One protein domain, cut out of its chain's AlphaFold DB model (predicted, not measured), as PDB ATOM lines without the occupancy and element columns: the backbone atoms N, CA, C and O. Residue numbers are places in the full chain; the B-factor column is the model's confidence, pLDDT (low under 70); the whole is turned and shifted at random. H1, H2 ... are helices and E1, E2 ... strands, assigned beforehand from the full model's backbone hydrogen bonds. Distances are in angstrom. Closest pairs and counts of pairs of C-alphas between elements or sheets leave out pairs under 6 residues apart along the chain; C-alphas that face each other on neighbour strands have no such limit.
ATOM      1  N   ALA A  10     170.305 126.067 134.083       81.81
ATOM      2  CA  ALA A  10     171.650 126.326 133.559       81.81
ATOM      3  C   ALA A  10     171.695 126.300 132.020       81.81
ATOM      4  O   ALA A  10     172.291 127.184 131.409       81.81
ATOM      5  N   GLU A  11     171.023 125.336 131.385       85.69
ATOM      6  CA  GLU A  11     170.976 125.236 129.921       85.69
ATOM      7  C   GLU A  11     170.276 126.447 129.295       85.69
ATOM      8  O   GLU A  11     170.816 127.074 128.386       85.69
ATOM      9  N   TRP A  12     169.114 126.830 129.832       84.25
ATOM     10  CA  TRP A  12     168.393 128.026 129.402       84.25
ATOM     11  C   TRP A  12     169.214 129.296 129.603       84.25
ATOM     12  O   TRP A  12     169.279 130.121 128.692       84.25
ATOM     13  N   PHE A  13     169.883 129.427 130.752       86.25
ATOM     14  CA  PHE A  13     170.816 130.520 131.010       86.25
ATOM     15  C   PHE A  13     171.900 130.573 129.928       86.25
ATOM     16  O   PHE A  13     172.042 131.586 129.250       86.25
ATOM     17  N   VAL A  14     172.625 129.478 129.697       89.25
ATOM     18  CA  VAL A  14     173.704 129.422 128.700       89.25
ATOM     19  C   VAL A  14     173.185 129.734 127.292       89.25
ATOM     20  O   VAL A  14     173.760 130.572 126.592       89.25
ATOM     21  N   ARG A  15     172.073 129.110 126.894       89.25
ATOM     22  CA  ARG A  15     171.454 129.287 125.576       89.25
ATOM     23  C   ARG A  15     171.038 130.732 125.334       89.25
ATOM     24  O   ARG A  15     171.334 131.261 124.267       89.25
ATOM     25  N   ASP A  16     170.389 131.376 126.300       88.06
ATOM     26  CA  ASP A  16     169.989 132.779 126.179       88.06
ATOM     27  C   ASP A  16     171.203 133.692 125.945       88.06
ATOM     28  O   ASP A  16     171.178 134.527 125.047       88.06
ATOM     29  N   ARG A  17     172.318 133.476 126.656       90.31
ATOM     30  CA  ARG A  17     173.527 134.299 126.480       90.31
ATOM     31  C   ARG A  17     174.177 134.101 125.109       90.31
ATOM     32  O   ARG A  17     174.657 135.073 124.525       90.31
ATOM     33  N   TYR A  18     174.168 132.879 124.571       92.56
ATOM     34  CA  TYR A  18     174.627 132.624 123.200       92.56
ATOM     35  C   TYR A  18     173.725 133.291 122.165       92.56
ATOM     36  O   TYR A  18     174.221 133.948 121.249       92.56
ATOM     37  N   MET A  19     172.409 133.148 122.323       92.56
ATOM     38  CA  MET A  19     171.431 133.725 121.407       92.56
ATOM     39  C   MET A  19     171.472 135.253 121.433       92.56
ATOM     40  O   MET A  19     171.433 135.868 120.371       92.56
ATOM     41  N   LEU A  20     171.642 135.873 122.604       92.19
ATOM     42  CA  LEU A  20     171.799 137.319 122.738       92.19
ATOM     43  C   LEU A  20     173.077 137.821 122.061       92.19
ATOM     44  O   LEU A  20     173.025 138.788 121.304       92.19
ATOM     45  N   ALA A  21     174.219 137.157 122.276       93.50
ATOM     46  CA  ALA A  21     175.465 137.512 121.594       93.50
ATOM     47  C   ALA A  21     175.326 137.401 120.068       93.50
ATOM     48  O   ALA A  21     175.684 138.329 119.340       93.50
ATOM     49  N   GLY A  22     174.738 136.301 119.587       93.38
ATOM     50  CA  GLY A  22     174.446 136.102 118.170       93.38
ATOM     51  C   GLY A  22     173.508 137.173 117.611       93.38
ATOM     52  O   GLY A  22     173.791 137.739 116.558       93.38
ATOM     53  N   ALA A  23     172.439 137.510 118.333       93.38
ATOM     54  CA  ALA A  23     171.488 138.545 117.939       93.38
ATOM     55  C   ALA A  23     172.133 139.931 117.878       93.38
ATOM     56  O   ALA A  23     171.874 140.670 116.934       93.38
ATOM     57  N   MET A  24     173.014 140.275 118.820       92.31
ATOM     58  CA  MET A  24     173.749 141.542 118.795       92.31
ATOM     59  C   MET A  24     174.686 141.628 117.584       92.31
ATOM     60  O   MET A  24     174.728 142.659 116.912       92.31
ATOM     61  N   ILE A  25     175.409 140.554 117.254       92.06
ATOM     62  CA  ILE A  25     176.263 140.508 116.054       92.06
ATOM     63  C   ILE A  25     175.408 140.592 114.780       92.06
ATOM     64  O   ILE A  25     175.707 141.387 113.889       92.06
ATOM     65  N   ALA A  26     174.318 139.823 114.711       92.56
ATOM     66  CA  ALA A  26     173.385 139.850 113.589       92.56
ATOM     67  C   ALA A  26     172.773 141.241 113.406       92.56
ATOM     68  O   ALA A  26     172.703 141.728 112.283       92.56
ATOM     69  N   PHE A  27     172.403 141.913 114.496       90.94
ATOM     70  CA  PHE A  27     171.886 143.274 114.457       90.94
ATOM     71  C   PHE A  27     172.901 144.240 113.856       90.94
ATOM     72  O   PHE A  27     172.550 145.013 112.968       90.94
ATOM     73  N   ASN A  28     174.168 144.147 114.274       89.25
ATOM     74  CA  ASN A  28     175.220 144.984 113.709       89.25
ATOM     75  C   ASN A  28     175.326 144.784 112.181       89.25
ATOM     76  O   ASN A  28     175.260 145.743 111.406       89.25
ATOM     77  N   ILE A  29     175.417 143.532 111.731       88.00
ATOM     78  CA  ILE A  29     175.535 143.202 110.302       88.00
ATOM     79  C   ILE A  29     174.295 143.664 109.526       88.00
ATOM     80  O   ILE A  29     174.425 144.348 108.513       88.00
ATOM     81  N   LEU A  30     173.094 143.331 110.007       88.38
ATOM     82  CA  LEU A  30     171.832 143.670 109.347       88.38
ATOM     83  C   LEU A  30     171.632 145.181 109.236       88.38
ATOM     84  O   LEU A  30     171.089 145.630 108.236       88.38
ATOM     85  N   MET A  31     172.101 145.973 110.202       83.50
ATOM     86  CA  MET A  31     172.046 147.434 110.113       83.50
ATOM     87  C   MET A  31     172.936 147.982 108.991       83.50
ATOM     88  O   MET A  31     172.498 148.855 108.241       83.50
ATOM     89  N   ILE A  32     174.152 147.441 108.823       80.75
ATOM     90  CA  ILE A  32     175.036 147.800 107.700       80.75
ATOM     91  C   ILE A  32     174.363 147.416 106.386       80.75
ATOM     92  O   ILE A  32     174.224 148.252 105.495       80.75
ATOM     93  N   VAL A  33     173.893 146.171 106.282       81.88
ATOM     94  CA  VAL A  33     173.235 145.669 105.075       81.88
ATOM     95  C   VAL A  33     172.013 146.522 104.748       81.88
ATOM     96  O   VAL A  33     171.920 147.017 103.635       81.88
ATOM     97  N   ASN A  34     171.133 146.793 105.712       78.44
ATOM     98  CA  ASN A  34     169.936 147.614 105.523       78.44
ATOM     99  C   ASN A  34     170.258 149.043 105.047       78.44
ATOM    100  O   ASN A  34     169.508 149.620 104.260       78.44
ATOM    101  N   SER A  35     171.391 149.607 105.482       71.31
ATOM    102  CA  SER A  35     171.834 150.934 105.041       71.31
ATOM    103  C   SER A  35     172.258 150.975 103.564       71.31
ATOM    104  O   SER A  35     172.102 152.008 102.918       71.31
ATOM    105  N   VAL A  36     172.729 149.849 103.013       69.56
ATOM    106  CA  VAL A  36     173.209 149.729 101.624       69.56
ATOM    107  C   VAL A  36     172.158 149.097 100.703       69.56
ATOM    108  O   VAL A  36     172.060 149.451  99.531       69.56
ATOM    109  N   ILE A  37     171.325 148.186 101.215       67.06
ATOM    110  CA  ILE A  37     170.419 147.344 100.418       67.06
ATOM    111  C   ILE A  37     169.259 148.111  99.788       67.06
ATOM    112  O   ILE A  37     168.615 147.605  98.880       67.06
ATOM    113  N   ARG A  38     169.030 149.364 100.197       60.22
ATOM    114  CA  ARG A  38     168.133 150.285  99.480       60.22
ATOM    115  C   ARG A  38     168.601 150.590  98.047       60.22
ATOM    116  O   ARG A  38     167.827 151.155  97.283       60.22
ATOM    117  N   LEU A  39     169.831 150.208  97.691       55.56
ATOM    118  CA  LEU A  39     170.387 150.223  96.332       55.56
ATOM    119  C   LEU A  39     170.150 148.906  95.561       55.56
ATOM    120  O   LEU A  39     170.540 148.796  94.402       55.56
ATOM    121  N   VAL A  40     169.547 147.904  96.202       58.28
ATOM    122  CA  VAL A  40     169.286 146.556  95.676       58.28
ATOM    123  C   VAL A  40     167.763 146.346  95.592       58.28
ATOM    124  O   VAL A  40     166.990 147.155  96.105       58.28
ATOM    125  N   GLY A  41     167.324 145.310  94.875       66.88
ATOM    126  CA  GLY A  41     165.921 145.029  94.558       66.88
ATOM    127  C   GLY A  41     164.937 145.041  95.742       66.88
ATOM    128  O   GLY A  41     165.285 144.975  96.922       66.88
ATOM    129  N   LEU A  42     163.647 145.144  95.402       77.19
ATOM    130  CA  LEU A  42     162.548 145.276  96.365       77.19
ATOM    131  C   LEU A  42     162.455 144.082  97.335       77.19
ATOM    132  O   LEU A  42     162.159 144.272  98.514       77.19
ATOM    133  N   TRP A  43     162.705 142.863  96.851       80.12
ATOM    134  CA  TRP A  43     162.533 141.633  97.627       80.12
ATOM    135  C   TRP A  43     163.593 141.475  98.713       80.12
ATOM    136  O   TRP A  43     163.272 141.146  99.853       80.12
ATOM    137  N   GLU A  44     164.846 141.766  98.382       81.31
ATOM    138  CA  GLU A  44     165.977 141.695  99.299       81.31
ATOM    139  C   GLU A  44     165.801 142.680 100.460       81.31
ATOM    140  O   GLU A  44     166.040 142.341 101.621       81.31
ATOM    141  N   ASN A  45     165.300 143.880 100.157       79.31
ATOM    142  CA  ASN A  45     165.008 144.904 101.151       79.31
ATOM    143  C   ASN A  45     163.895 144.470 102.125       79.31
ATOM    144  O   ASN A  45     164.040 144.631 103.340       79.31
ATOM    145  N   ILE A  46     162.818 143.851 101.624       84.31
ATOM    146  CA  ILE A  46     161.745 143.309 102.475       84.31
ATOM    147  C   ILE A  46     162.304 142.241 103.421       84.31
ATOM    148  O   ILE A  46     162.079 142.314 104.628       84.31
ATOM    149  N   VAL A  47     163.074 141.283 102.896       86.75
ATOM    150  CA  VAL A  47     163.642 140.185 103.695       86.75
ATOM    151  C   VAL A  47     164.556 140.715 104.800       86.75
ATOM    152  O   VAL A  47     164.386 140.345 105.964       86.75
ATOM    153  N   VAL A  48     165.486 141.617 104.471       85.19
ATOM    154  CA  VAL A  48     166.402 142.210 105.458       85.19
ATOM    155  C   VAL A  48     165.645 143.032 106.497       85.19
ATOM    156  O   VAL A  48     165.946 142.928 107.686       85.19
ATOM    157  N   THR A  49     164.623 143.785 106.087       85.25
ATOM    158  CA  THR A  49     163.774 144.549 107.011       85.25
ATOM    159  C   THR A  49     163.036 143.628 107.986       85.25
ATOM    160  O   THR A  49     163.012 143.898 109.186       85.25
ATOM    161  N   CYS A  50     162.481 142.508 107.510       88.00
ATOM    162  CA  CYS A  50     161.832 141.516 108.369       88.00
ATOM    163  C   CYS A  50     162.814 140.887 109.366       88.00
ATOM    164  O   CYS A  50     162.503 140.798 110.554       88.00
ATOM    165  N   MET A  51     164.011 140.493 108.915       91.00
ATOM    166  CA  MET A  51     165.057 139.970 109.803       91.00
ATOM    167  C   MET A  51     165.455 140.999 110.863       91.00
ATOM    168  O   MET A  51     165.560 140.669 112.045       91.00
ATOM    169  N   LEU A  52     165.626 142.257 110.455       88.12
ATOM    170  CA  LEU A  52     165.973 143.351 111.350       88.12
ATOM    171  C   LEU A  52     164.887 143.567 112.411       88.12
ATOM    172  O   LEU A  52     165.210 143.684 113.590       88.12
ATOM    173  N   ALA A  53     163.611 143.551 112.019       87.25
ATOM    174  CA  ALA A  53     162.491 143.676 112.947       87.25
ATOM    175  C   ALA A  53     162.474 142.542 113.986       87.25
ATOM    176  O   ALA A  53     162.314 142.808 115.177       87.25
ATOM    177  N   ILE A  54     162.697 141.293 113.562       90.62
ATOM    178  CA  ILE A  54     162.778 140.135 114.469       90.62
ATOM    179  C   ILE A  54     163.900 140.332 115.495       90.62
ATOM    180  O   ILE A  54     163.682 140.156 116.694       90.62
ATOM    181  N   VAL A  55     165.087 140.738 115.040       91.56
ATOM    182  CA  VAL A  55     166.247 140.951 115.914       91.56
ATOM    183  C   VAL A  55     166.018 142.122 116.878       91.56
ATOM    184  O   VAL A  55     166.295 141.987 118.070       91.56
ATOM    185  N   ILE A  56     165.448 143.234 116.402       88.06
ATOM    186  CA  ILE A  56     165.096 144.397 117.232       88.06
ATOM    187  C   ILE A  56     164.074 144.026 118.306       88.06
ATOM    188  O   ILE A  56     164.188 144.508 119.425       88.06
ATOM    189  N   MET A  57     163.089 143.181 118.001       88.50
ATOM    190  CA  MET A  57     162.117 142.725 119.001       88.50
ATOM    191  C   MET A  57     162.742 141.754 120.009       88.50
ATOM    192  O   MET A  57     162.417 141.795 121.195       88.50
ATOM    193  N   TYR A  58     163.654 140.892 119.558       89.00
ATOM    194  CA  TYR A  58     164.290 139.888 120.406       89.00
ATOM    195  C   TYR A  58     165.269 140.490 121.424       89.00
ATOM    196  O   TYR A  58     165.259 140.084 122.587       89.00
ATOM    197  N   ILE A  59     166.101 141.457 121.015       88.44
ATOM    198  CA  ILE A  59     167.171 142.001 121.867       88.44
ATOM    199  C   ILE A  59     166.630 142.555 123.196       88.44
ATOM    200  O   ILE A  59     167.143 142.128 124.227       88.44
ATOM    201  N   PRO A  60     165.608 143.432 123.247       84.50
ATOM    202  CA  PRO A  60     165.058 143.938 124.501       84.50
ATOM    203  C   PRO A  60     164.479 142.830 125.377       84.50
ATOM    204  O   PRO A  60     164.725 142.826 126.577       84.50
ATOM    205  N   LEU A  61     163.766 141.862 124.788       83.62
ATOM    206  CA  LEU A  61     163.192 140.734 125.524       83.62
ATOM    207  C   LEU A  61     164.287 139.894 126.193       83.62
ATOM    208  O   LEU A  61     164.242 139.674 127.400       83.62
ATOM    209  N   SER A  62     165.304 139.480 125.436       83.38
ATOM    210  CA  SER A  62     166.434 138.709 125.973       83.38
ATOM    211  C   SER A  62     167.287 139.539 126.938       83.38
ATOM    212  O   SER A  62     167.683 139.054 127.993       83.38
ATOM    213  N   THR A  63     167.481 140.829 126.667       79.06
ATOM    214  CA  THR A  63     168.199 141.749 127.560       79.06
ATOM    215  C   THR A  63     167.466 141.933 128.889       79.06
ATOM    216  O   THR A  63     168.109 141.961 129.938       79.06
ATOM    217  N   CYS A  64     166.129 141.970 128.883       75.56
ATOM    218  CA  CYS A  64     165.337 141.913 130.106       75.56
ATOM    219  C   CYS A  64     165.660 140.641 130.892       75.56
ATOM    220  O   CYS A  64     165.972 140.766 132.064       75.56
ATOM    221  N   PHE A  65     165.707 139.451 130.282       69.12
ATOM    222  CA  PHE A  65     166.134 138.214 130.967       69.12
ATOM    223  C   PHE A  65     167.618 138.192 131.373       69.12
ATOM    224  O   PHE A  65     168.009 137.473 132.298       69.12
ATOM    225  N   HIS A  66     168.456 138.979 130.704       68.38
ATOM    226  CA  HIS A  66     169.870 139.124 131.026       68.38
ATOM    227  C   HIS A  66     170.086 139.953 132.297       68.38
ATOM    228  O   HIS A  66     170.909 139.586 133.137       68.38
ATOM    229  N   PHE A  67     169.329 141.046 132.441       64.19
ATOM    230  CA  PHE A  67     169.425 141.975 133.566       64.19
ATOM    231  C   PHE A  67     168.382 141.751 134.657       64.19
ATOM    232  O   PHE A  67     168.533 142.364 135.712       64.19
ATOM    233  N   ASN A  68     167.349 140.923 134.435       53.41
ATOM    234  CA  ASN A  68     166.213 140.857 135.347       53.41
ATOM    235  C   ASN A  68     166.681 140.510 136.767       53.41
ATOM    236  O   ASN A  68     167.190 139.408 136.997       53.41
ATOM    237  N   PRO A  69     166.471 141.416 137.731       47.38
ATOM    238  CA  PRO A  69     166.607 141.127 139.142       47.38
ATOM    239  C   PRO A  69     165.311 140.545 139.725       47.38
ATOM    240  O   PRO A  69     165.270 140.351 140.936       47.38
ATOM    241  N   MET A  70     164.266 140.287 138.915       41.91
ATOM    242  CA  MET A  70     163.014 139.673 139.377       41.91
ATOM    243  C   MET A  70     163.268 138.278 139.922       41.91
ATOM    244  O   MET A  70     163.268 137.327 139.150       41.91
ATOM    245  N   ASP A  71     163.506 138.203 141.232       46.16
ATOM    246  CA  ASP A  71     163.341 137.041 142.108       46.16
ATOM    247  C   ASP A  71     163.681 135.688 141.472       46.16
ATOM    248  O   ASP A  71     163.041 134.669 141.725       46.16
ATOM    249  N   VAL A  72     164.728 135.651 140.643       54.84
ATOM    250  CA  VAL A  72     165.256 134.378 140.194       54.84
ATOM    251  C   VAL A  72     165.999 133.860 141.404       54.84
ATOM    252  O   VAL A  72     167.127 134.268 141.693       54.84
ATOM    253  N   ASP A  73     165.338 132.947 142.104       65.25
ATOM    254  CA  ASP A  73     165.868 132.136 143.192       65.25
ATOM    255  C   ASP A  73     167.093 131.317 142.764       65.25
ATOM    256  O   ASP A  73     167.516 130.453 143.513       65.25
ATOM    257  N   LEU A  74     167.676 131.551 141.583       76.50
ATOM    258  CA  LEU A  74     168.849 130.873 141.073       76.50
ATOM    259  C   LEU A  74     169.621 131.744 140.065       76.50
ATOM    260  O   LEU A  74     169.146 132.063 138.979       76.50
ATOM    261  N   LYS A  75     170.851 132.110 140.418       84.56
ATOM    262  CA  LYS A  75     171.796 132.883 139.601       84.56
ATOM    263  C   LYS A  75     172.966 132.007 139.206       84.56
ATOM    264  O   LYS A  75     173.500 131.319 140.069       84.56
ATOM    265  N   PHE A  76     173.426 132.118 137.961       86.81
ATOM    266  CA  PHE A  76     174.606 131.407 137.465       86.81
ATOM    267  C   PHE A  76     175.749 132.359 137.133       86.81
ATOM    268  O   PHE A  76     175.532 133.497 136.715       86.81
ATOM    269  N   SER A  77     176.982 131.884 137.291       88.44
ATOM    270  CA  SER A  77     178.170 132.586 136.814       88.44
ATOM    271  C   SER A  77     179.284 131.620 136.395       88.44
ATOM    272  O   SER A  77     179.435 130.554 136.999       88.44
ATOM    273  N   PRO A  78     180.093 131.982 135.381       89.81
ATOM    274  CA  PRO A  78     181.331 131.271 135.081       89.81
ATOM    275  C   PRO A  78     182.268 131.236 136.290       89.81
ATOM    276  O   PRO A  78     182.293 132.161 137.111       89.81
ATOM    277  N   LEU A  79     183.099 130.198 136.378       90.12
ATOM    278  CA  LEU A  79     184.189 130.180 137.347       90.12
ATOM    279  C   LEU A  79     185.239 131.247 137.007       90.12
ATOM    280  O   LEU A  79     185.513 131.529 135.842       90.12
ATOM    281  N   LYS A  80     185.891 131.809 138.034       85.69
ATOM    282  CA  LYS A  80     186.978 132.797 137.859       85.69
ATOM    283  C   LYS A  80     188.179 132.238 137.083       85.69
ATOM    284  O   LYS A  80     188.968 133.003 136.534       85.69
ATOM    285  N   SER A  81     188.344 130.916 137.083       87.25
ATOM    286  CA  SER A  81     189.379 130.205 136.336       87.25
ATOM    287  C   SER A  81     189.084 130.127 134.837       87.25
ATOM    288  O   SER A  81     190.030 129.977 134.063       87.25
ATOM    289  N   THR A  82     187.822 130.268 134.414       91.56
ATOM    290  CA  THR A  82     187.444 130.226 133.000       91.56
ATOM    291  C   THR A  82     187.992 131.449 132.272       91.56
ATOM    292  O   THR A  82     187.753 132.591 132.665       91.56
ATOM    293  N   LYS A  83     188.740 131.218 131.190       93.81
ATOM    294  CA  LYS A  83     189.390 132.270 130.398       93.81
ATOM    295  C   LYS A  83     189.190 132.028 128.911       93.81
ATOM    296  O   LYS A  83     189.021 130.896 128.461       93.81
ATOM    297  N   LEU A  84     189.259 133.106 128.138       96.19
ATOM    298  CA  LEU A  84     189.347 133.039 126.683       96.19
ATOM    299  C   LEU A  84     190.757 132.619 126.262       96.19
ATOM    300  O   LEU A  84     191.758 133.100 126.798       96.19
ATOM    301  N   SER A  85     190.838 131.760 125.250       96.31
ATOM    302  CA  SER A  85     192.094 131.478 124.557       96.31
ATOM    303  C   SER A  85     192.553 132.688 123.730       96.31
ATOM    304  O   SER A  85     191.756 133.549 123.352       96.31
ATOM    305  N   LYS A  86     193.842 132.732 123.365       96.94
ATOM    306  CA  LYS A  86     194.386 133.788 122.484       96.94
ATOM    307  C   LYS A  86     193.639 133.879 121.146       96.94
ATOM    308  O   LYS A  86     193.391 134.976 120.661       96.94
ATOM    309  N   LYS A  87     193.251 132.732 120.573       97.25
ATOM    310  CA  LYS A  87     192.482 132.673 119.320       97.25
ATOM    311  C   LYS A  87     191.091 133.289 119.487       97.25
ATOM    312  O   LYS A  87     190.666 134.049 118.632       97.25
ATOM    313  N   GLN A  88     190.413 133.009 120.598       97.12
ATOM    314  CA  GLN A  88     189.093 133.585 120.882       97.12
ATOM    315  C   GLN A  88     189.155 135.093 121.111       97.12
ATOM    316  O   GLN A  88     188.297 135.808 120.608       97.12
ATOM    317  N   TRP A  89     190.189 135.584 121.799       96.94
ATOM    318  CA  TRP A  89     190.440 137.022 121.902       96.94
ATOM    319  C   TRP A  89     190.641 137.670 120.533       96.94
ATOM    320  O   TRP A  89     190.036 138.700 120.250       96.94
ATOM    321  N   LEU A  90     191.454 137.044 119.675       97.06
ATOM    322  CA  LEU A  90     191.695 137.531 118.319       97.06
ATOM    323  C   LEU A  90     190.400 137.579 117.499       97.06
ATOM    324  O   LEU A  90     190.158 138.571 116.823       97.06
ATOM    325  N   VAL A  91     189.565 136.541 117.575       95.88
ATOM    326  CA  VAL A  91     188.278 136.494 116.865       95.88
ATOM    327  C   VAL A  91     187.319 137.555 117.400       95.88
ATOM    328  O   VAL A  91     186.755 138.298 116.604       95.88
ATOM    329  N   LEU A  92     187.169 137.668 118.724       95.81
ATOM    330  CA  LEU A  92     186.289 138.653 119.356       95.81
ATOM    331  C   LEU A  92     186.648 140.073 118.902       95.81
ATOM    332  O   LEU A  92     185.810 140.779 118.347       95.81
ATOM    333  N   PHE A  93     187.905 140.482 119.078       95.31
ATOM    334  CA  PHE A  93     188.331 141.817 118.665       95.31
ATOM    335  C   PHE A  93     188.338 141.981 117.149       95.31
ATOM    336  O   PHE A  93     187.918 143.022 116.660       95.31
ATOM    337  N   GLY A  94     188.763 140.962 116.402       95.81
ATOM    338  CA  GLY A  94     188.791 140.993 114.943       95.81
ATOM    339  C   GLY A  94     187.413 141.274 114.348       95.81
ATOM    340  O   GLY A  94     187.283 142.177 113.527       95.81
ATOM    341  N   VAL A  95     186.373 140.577 114.815       94.06
ATOM    342  CA  VAL A  95     184.989 140.800 114.368       94.06
ATOM    343  C   VAL A  95     184.535 142.230 114.671       94.06
ATOM    344  O   VAL A  95     184.058 142.919 113.770       94.06
ATOM    345  N   HIS A  96     184.727 142.720 115.899       94.62
ATOM    346  CA  HIS A  96     184.281 144.069 116.269       94.62
ATOM    347  C   HIS A  96     185.087 145.187 115.593       94.62
ATOM    348  O   HIS A  96     184.515 146.236 115.296       94.62
ATOM    349  N   ILE A  97     186.375 144.970 115.306       94.50
ATOM    350  CA  ILE A  97     187.213 145.893 114.525       94.50
ATOM    351  C   ILE A  97     186.725 145.955 113.079       94.50
ATOM    352  O   ILE A  97     186.572 147.048 112.544       94.50
ATOM    353  N   VAL A  98     186.437 144.807 112.456       93.06
ATOM    354  CA  VAL A  98     185.880 144.765 111.095       93.06
ATOM    355  C   VAL A  98     184.537 145.492 111.047       93.06
ATOM    356  O   VAL A  98     184.343 146.341 110.182       93.06
ATOM    357  N   LEU A  99     183.641 145.242 112.008       91.31
ATOM    358  CA  LEU A  99     182.366 145.959 112.109       91.31
ATOM    359  C   LEU A  99     182.568 147.468 112.291       91.31
ATOM    360  O   LEU A  99     181.946 148.253 111.581       91.31
ATOM    361  N   ALA A 100     183.472 147.888 113.179       90.00
ATOM    362  CA  ALA A 100     183.782 149.302 113.387       90.00
ATOM    363  C   ALA A 100     184.350 149.963 112.118       90.00
ATOM    364  O   ALA A 100     183.980 151.091 111.792       90.00
ATOM    365  N   ALA A 101     185.210 149.265 111.372       89.31
ATOM    366  CA  ALA A 101     185.740 149.756 110.104       89.31
ATOM    367  C   ALA A 101     184.624 149.906 109.061       89.31
ATOM    368  O   ALA A 101     184.518 150.958 108.434       89.31
ATOM    369  N   LEU A 102     183.737 148.912 108.931       86.94
ATOM    370  CA  LEU A 102     182.577 148.984 108.037       86.94
ATOM    371  C   LEU A 102     181.650 150.151 108.405       86.94
ATOM    372  O   LEU A 102     181.281 150.930 107.529       86.94
ATOM    373  N   TYR A 103     181.341 150.359 109.685       84.62
ATOM    374  CA  TYR A 103     180.580 151.539 110.108       84.62
ATOM    375  C   TYR A 103     181.300 152.846 109.787       84.62
ATOM    376  O   TYR A 103     180.668 153.791 109.318       84.62
ATOM    377  N   THR A 104     182.621 152.892 109.955       81.81
ATOM    378  CA  THR A 104     183.428 154.059 109.571       81.81
ATOM    379  C   THR A 104     183.318 154.348 108.071       81.81
ATOM    380  O   THR A 104     183.215 155.509 107.685       81.81
ATOM    381  N   THR A 105     183.243 153.326 107.211       80.19
ATOM    382  CA  THR A 105     183.004 153.560 105.774       80.19
ATOM    383  C   THR A 105     181.640 154.197 105.497       80.19
ATOM    384  O   THR A 105     181.548 155.060 104.627       80.19
ATOM    385  N   LEU A 106     180.603 153.882 106.286       76.12
ATOM    386  CA  LEU A 106     179.310 154.570 106.188       76.12
ATOM    387  C   LEU A 106     179.416 156.048 106.592       76.12
ATOM    388  O   LEU A 106     178.696 156.879 106.043       76.12
ATOM    389  N   PHE A 107     180.321 156.416 107.508       75.19
ATOM    390  CA  PHE A 107     180.572 157.826 107.841       75.19
ATOM    391  C   PHE A 107     181.142 158.623 106.667       75.19
ATOM    392  O   PHE A 107     180.821 159.802 106.555       75.19
ATOM    393  N   LEU A 108     181.915 157.981 105.787       77.00
ATOM    394  CA  LEU A 108     182.478 158.602 104.585       77.00
ATOM    395  C   LEU A 108     181.454 158.771 103.451       77.00
ATOM    396  O   LEU A 108     181.743 159.453 102.472       77.00
ATOM    397  N   PHE A 109     180.270 158.164 103.566       77.94
ATOM    398  CA  PHE A 109     179.210 158.299 102.572       77.94
ATOM    399  C   PHE A 109     178.568 159.693 102.628       77.94
ATOM    400  O   PHE A 109     178.073 160.109 103.685       77.94
ATOM    401  N   ASP A 110     178.539 160.373 101.475       76.75
ATOM    402  CA  ASP A 110     177.848 161.649 101.293       76.75
ATOM    403  C   ASP A 110     176.333 161.439 101.325       76.75
ATOM    404  O   ASP A 110     175.692 161.023 100.359       76.75
ATOM    405  N   GLU A 111     175.756 161.736 102.479       74.88
ATOM    406  CA  GLU A 111     174.330 161.613 102.748       74.88
ATOM    407  C   GLU A 111     173.465 162.558 101.910       74.88
ATOM    408  O   GLU A 111     172.287 162.262 101.721       74.88
ATOM    409  N   SER A 112     174.015 163.648 101.358       74.75
ATOM    410  CA  SER A 112     173.252 164.566 100.501       74.75
ATOM    411  C   SER A 112     172.709 163.865  99.247       74.75
ATOM    412  O   SER A 112     171.632 164.210  98.755       74.75
ATOM    413  N   SER A 113     173.379 162.791  98.813       74.12
ATOM    414  CA  SER A 113     172.943 161.911  97.724       74.12
ATOM    415  C   SER A 113     171.617 161.183  97.990       74.12
ATOM    416  O   SER A 113     170.979 160.711  97.051       74.12
ATOM    417  N   LEU A 114     171.153 161.115  99.247       73.62
ATOM    418  CA  LEU A 114     169.873 160.495  99.610       73.62
ATOM    419  C   LEU A 114     168.661 161.358  99.219       73.62
ATOM    420  O   LEU A 114     167.537 160.852  99.200       73.62
ATOM    421  N   GLY A 115     168.863 162.649  98.929       74.75
ATOM    422  CA  GLY A 115     167.876 163.567  98.344       74.75
ATOM    423  C   GLY A 115     166.675 163.954  99.221       74.75
ATOM    424  O   GLY A 115     166.065 164.991  98.976       74.75
ATOM    425  N   LYS A 116     166.325 163.168 100.248       82.94
ATOM    426  CA  LYS A 116     165.243 163.471 101.202       82.94
ATOM    427  C   LYS A 116     165.802 163.733 102.593       82.94
ATOM    428  O   LYS A 116     166.539 162.910 103.132       82.94
ATOM    429  N   GLU A 117     165.369 164.826 103.209       82.69
ATOM    430  CA  GLU A 117     165.825 165.256 104.534       82.69
ATOM    431  C   GLU A 117     165.577 164.201 105.627       82.69
ATOM    432  O   GLU A 117     166.465 163.911 106.425       82.69
ATOM    433  N   GLU A 118     164.424 163.527 105.594       76.56
ATOM    434  CA  GLU A 118     164.108 162.423 106.512       76.56
ATOM    435  C   GLU A 118     165.082 161.240 106.378       76.56
ATOM    436  O   GLU A 118     165.447 160.608 107.370       76.56
ATOM    437  N   LEU A 119     165.526 160.930 105.154       74.25
ATOM    438  CA  LEU A 119     166.501 159.862 104.913       74.25
ATOM    439  C   LEU A 119     167.872 160.248 105.457       74.25
ATOM    440  O   LEU A 119     168.530 159.414 106.077       74.25
ATOM    441  N   ILE A 120     168.266 161.507 105.271       79.62
ATOM    442  CA  ILE A 120     169.519 162.056 105.791       79.62
ATOM    443  C   ILE A 120     169.526 161.995 107.322       79.62
ATOM    444  O   ILE A 120     170.473 161.478 107.914       79.62
ATOM    445  N   LEU A 121     168.452 162.453 107.972       79.06
ATOM    446  CA  LEU A 121     168.337 162.442 109.431       79.06
ATOM    447  C   LEU A 121     168.397 161.013 109.996       79.06
ATOM    448  O   LEU A 121     169.158 160.746 110.928       79.06
ATOM    449  N   ASN A 122     167.647 160.084 109.398       75.50
ATOM    450  CA  ASN A 122     167.657 158.677 109.794       75.50
ATOM    451  C   ASN A 122     169.039 158.043 109.608       75.50
ATOM    452  O   ASN A 122     169.512 157.319 110.482       75.50
ATOM    453  N   PHE A 123     169.715 158.339 108.497       77.50
ATOM    454  CA  PHE A 123     171.052 157.826 108.220       77.50
ATOM    455  C   PHE A 123     172.079 158.333 109.242       77.50
ATOM    456  O   PHE A 123     172.848 157.534 109.779       77.50
ATOM    457  N   ARG A 124     172.043 159.626 109.597       79.94
ATOM    458  CA  ARG A 124     172.882 160.197 110.667       79.94
ATOM    459  C   ARG A 124     172.650 159.501 112.003       79.94
ATOM    460  O   ARG A 124     173.615 159.115 112.658       79.94
ATOM    461  N   LEU A 125     171.392 159.308 112.397       80.12
ATOM    462  CA  LEU A 125     171.045 158.627 113.644       80.12
ATOM    463  C   LEU A 125     171.583 157.186 113.667       80.12
ATOM    464  O   LEU A 125     172.204 156.767 114.647       80.12
ATOM    465  N   ILE A 126     171.397 156.451 112.566       77.00
ATOM    466  CA  ILE A 126     171.860 155.068 112.409       77.00
ATOM    467  C   ILE A 126     173.381 154.973 112.575       77.00
ATOM    468  O   ILE A 126     173.841 154.107 113.317       77.00
ATOM    469  N   LYS A 127     174.158 155.882 111.968       79.38
ATOM    470  CA  LYS A 127     175.630 155.905 112.088       79.38
ATOM    471  C   LYS A 127     176.097 155.892 113.548       79.38
ATOM    472  O   LYS A 127     176.957 155.093 113.918       79.38
ATOM    473  N   PHE A 128     175.517 156.753 114.386       79.56
ATOM    474  CA  PHE A 128     175.885 156.848 115.802       79.56
ATOM    475  C   PHE A 128     175.419 155.636 116.609       79.56
ATOM    476  O   PHE A 128     176.195 155.064 117.378       79.56
ATOM    477  N   ILE A 129     174.162 155.228 116.419       82.31
ATOM    478  CA  ILE A 129     173.568 154.111 117.157       82.31
ATOM    479  C   ILE A 129     174.326 152.808 116.874       82.31
ATOM    480  O   ILE A 129     174.639 152.065 117.803       82.31
ATOM    481  N   CYS A 130     174.694 152.556 115.620       81.56
ATOM    482  CA  CYS A 130     175.446 151.371 115.222       81.56
ATOM    483  C   CYS A 130     176.798 151.237 115.931       81.56
ATOM    484  O   CYS A 130     177.124 150.165 116.437       81.56
ATOM    485  N   GLN A 131     177.565 152.326 116.028       84.06
ATOM    486  CA  GLN A 131     178.853 152.291 116.717       84.06
ATOM    487  C   GLN A 131     178.682 151.993 118.213       84.06
ATOM    488  O   GLN A 131     179.446 151.209 118.783       84.06
ATOM    489  N   LEU A 132     177.655 152.575 118.839       87.44
ATOM    490  CA  LEU A 132     177.323 152.310 120.237       87.44
ATOM    491  C   LEU A 132     176.950 150.835 120.451       87.44
ATOM    492  O   LEU A 132     177.477 150.196 121.359       87.44
ATOM    493  N   ILE A 133     176.092 150.276 119.595       87.00
ATOM    494  CA  ILE A 133     175.686 148.864 119.661       87.00
ATOM    495  C   ILE A 133     176.893 147.938 119.501       87.00
ATOM    496  O   ILE A 133     177.010 146.967 120.251       87.00
ATOM    497  N   ASN A 134     177.805 148.227 118.568       91.00
ATOM    498  CA  ASN A 134     179.014 147.426 118.381       91.00
ATOM    499  C   ASN A 134     179.851 147.380 119.669       91.00
ATOM    500  O   ASN A 134     180.246 146.303 120.110       91.00
ATOM    501  N   ILE A 135     180.037 148.520 120.343       91.50
ATOM    502  CA  ILE A 135     180.748 148.586 121.631       91.50
ATOM    503  C   ILE A 135     180.010 147.784 122.711       91.50
ATOM    504  O   ILE A 135     180.629 146.981 123.411       91.50
ATOM    505  N   LEU A 136     178.688 147.949 122.825       90.12
ATOM    506  CA  LEU A 136     177.863 147.226 123.802       90.12
ATOM    507  C   LEU A 136     177.826 145.712 123.547       90.12
ATOM    508  O   LEU A 136     177.641 144.930 124.479       90.12
ATOM    509  N   SER A 137     178.036 145.276 122.305       91.94
ATOM    510  CA  SER A 137     178.060 143.857 121.949       91.94
ATOM    511  C   SER A 137     179.347 143.131 122.358       91.94
ATOM    512  O   SER A 137     179.323 141.906 122.494       91.94
ATOM    513  N   ILE A 138     180.443 143.853 122.634       94.25
ATOM    514  CA  ILE A 138     181.716 143.271 123.096       94.25
ATOM    515  C   ILE A 138     181.552 142.524 124.432       94.25
ATOM    516  O   ILE A 138     181.881 141.336 124.473       94.25
ATOM    517  N   PRO A 139     181.051 143.138 125.529       92.88
ATOM    518  CA  PRO A 139     180.903 142.436 126.806       92.88
ATOM    519  C   PRO A 139     179.908 141.270 126.731       92.88
ATOM    520  O   PRO A 139     180.133 140.243 127.372       92.88
ATOM    521  N   ILE A 140     178.855 141.383 125.914       92.62
ATOM    522  CA  ILE A 140     177.874 140.307 125.695       92.62
ATOM    523  C   ILE A 140     178.544 139.115 124.997       92.62
ATOM    524  O   ILE A 140     178.452 137.981 125.469       92.62
ATOM    525  N   SER A 141     179.279 139.373 123.914       94.94
ATOM    526  CA  SER A 141     180.003 138.346 123.157       94.94
ATOM    527  C   SER A 141     181.117 137.710 123.986       94.94
ATOM    528  O   SER A 141     181.275 136.491 123.991       94.94
ATOM    529  N   TYR A 142     181.851 138.513 124.758       95.25
ATOM    530  CA  TYR A 142     182.834 138.028 125.724       95.25
ATOM    531  C   TYR A 142     182.207 137.051 126.723       95.25
ATOM    532  O   TYR A 142     182.745 135.965 126.952       95.25
ATOM    533  N   HIS A 143     181.056 137.411 127.295       92.69
ATOM    534  CA  HIS A 143     180.374 136.570 128.268       92.69
ATOM    535  C   HIS A 143     179.871 135.258 127.649       92.69
ATOM    536  O   HIS A 143     180.035 134.200 128.253       92.69
ATOM    537  N   ALA A 144     179.351 135.295 126.419       94.38
ATOM    538  CA  ALA A 144     179.002 134.091 125.671       94.38
ATOM    539  C   ALA A 144     180.222 133.179 125.450       94.38
ATOM    540  O   ALA A 144     180.149 131.982 125.706       94.38
ATOM    541  N   ILE A 145     181.380 133.717 125.062       95.81
ATOM    542  CA  ILE A 145     182.583 132.892 124.871       95.81
ATOM    543  C   ILE A 145     183.084 132.311 126.205       95.81
ATOM    544  O   ILE A 145     183.526 131.162 126.252       95.81
ATOM    545  N   LEU A 146     182.993 133.061 127.307       95.25
ATOM    546  CA  LEU A 146     183.302 132.520 128.635       95.25
ATOM    547  C   LEU A 146     182.404 131.332 128.989       95.25
ATOM    548  O   LEU A 146     182.899 130.324 129.486       95.25
ATOM    549  N   LEU A 147     181.101 131.434 128.731       93.31
ATOM    550  CA  LEU A 147     180.163 130.335 128.969       93.31
ATOM    551  C   LEU A 147     180.460 129.138 128.065       93.31
ATOM    552  O   LEU A 147     180.420 128.004 128.534       93.31
ATOM    553  N   TRP A 148     180.864 129.388 126.819       94.00
ATOM    554  CA  TRP A 148     181.298 128.341 125.895       94.00
ATOM    555  C   TRP A 148     182.490 127.544 126.422       94.00
ATOM    556  O   TRP A 148     182.518 126.323 126.287       94.00
ATOM    557  N   ASN A 149     183.433 128.229 127.069       94.81
ATOM    558  CA  ASN A 149     184.617 127.626 127.679       94.81
ATOM    559  C   ASN A 149     184.375 127.061 129.087       94.81
ATOM    560  O   ASN A 149     185.324 126.607 129.722       94.81
ATOM    561  N   SER A 150     183.161 127.165 129.629       92.25
ATOM    562  CA  SER A 150     182.877 126.731 130.995       92.25
ATOM    563  C   SER A 150     182.490 125.255 131.023       92.25
ATOM    564  O   SER A 150     181.441 124.877 130.505       92.25
ATOM    565  N   ASP A 151     183.298 124.447 131.707       92.06
ATOM    566  CA  ASP A 151     182.941 123.065 132.062       92.06
ATOM    567  C   ASP A 151     182.110 123.005 133.350       92.06
ATOM    568  O   ASP A 151     181.396 122.037 133.605       92.06
ATOM    569  N   LYS A 152     182.198 124.059 134.170       92.00
ATOM    570  CA  LYS A 152     181.411 124.235 135.389       92.00
ATOM    571  C   LYS A 152     180.888 125.664 135.504       92.00
ATOM    572  O   LYS A 152     181.569 126.620 135.126       92.00
ATOM    573  N   LEU A 153     179.706 125.810 136.089       91.25
ATOM    574  CA  LEU A 153     179.105 127.091 136.458       91.25
ATOM    575  C   LEU A 153     178.854 127.111 137.956       91.25
ATOM    576  O   LEU A 153     178.372 126.141 138.525       91.25
ATOM    577  N   ARG A 154     179.121 128.240 138.603       89.81
ATOM    578  CA  ARG A 154     178.649 128.474 139.965       89.81
ATOM    579  C   ARG A 154     177.175 128.819 139.914       89.81
ATOM    580  O   ARG A 154     176.784 129.629 139.077       89.81
TER     581      ARG A 154
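What this domain is: This is residues 10 to 154 of the 192 residues of an uncharacterized protein of Caenorhabditis remanei (UniProt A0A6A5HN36). Picture a long bundle of three helices side by side, H1, H3 and H5, with a fourth long helix, H2, folded back on H1 as a hairpin. A small sheet, E1 and E2, sits at one end, the short H4 at the other. The printed part has 145 residues, with five named helices and two named antiparallel strands in chain order H1 H2 E1 H3 H4 H5 E2, mostly helix. It is only just loose, close to compact (radius of gyration of the C-alphas 17.8 A), spanning 55 by 34 by 25 A.

How they stand to each other: Start at H1, residues 10 to 37: it touches H2, residues 42 to 67, opposite ways at a shallow tilt of 34.7 degrees, only just short of steep, with C-alphas 37 and 45 closest, 6.0 A. In E1, residues 74 to 78, and E2, residues 152 to 154, find N 77 and O 154 within hydrogen-bond range, 2.9 A. H3, residues 86 to 107, touches H1 with residues 99 to 103 alone; C-alphas 103 and 32 are closest, 7.1 A. H4, residues 111 to 114, touches H5, residues 117 to 148, closest at C-alphas 111 and 120, 5.7 A. H5 touches H1, C-alphas 141 and 21 closest, 4.9 A, and H3, C-alphas 134 and 96 closest, 6.6 A. H2 is apart from H3 and H5. Every O i to N i+4 pair is within range in H1 and H3, 20 of 22 in H2 and 24 of 28 in H5; H4 is too short for one.

Where its parts are: Find C-alpha 10 at (171.650, 126.326, 133.559); H1 runs 39.3 A from there, H2 38.0 A, H3 31.4 A. H5 runs 45.4 A from C-alpha 117 at (165.825, 165.256, 104.534), with a kink of 30 degrees near residue 135.

The domain as a whole: C-alphas 115 and 152 are farthest apart, 55.7 A. The printed part has no cut and no long link. Residues 67 to 73 stand free; pLDDT is under 70 at residues 36 to 41 and 65 to 73.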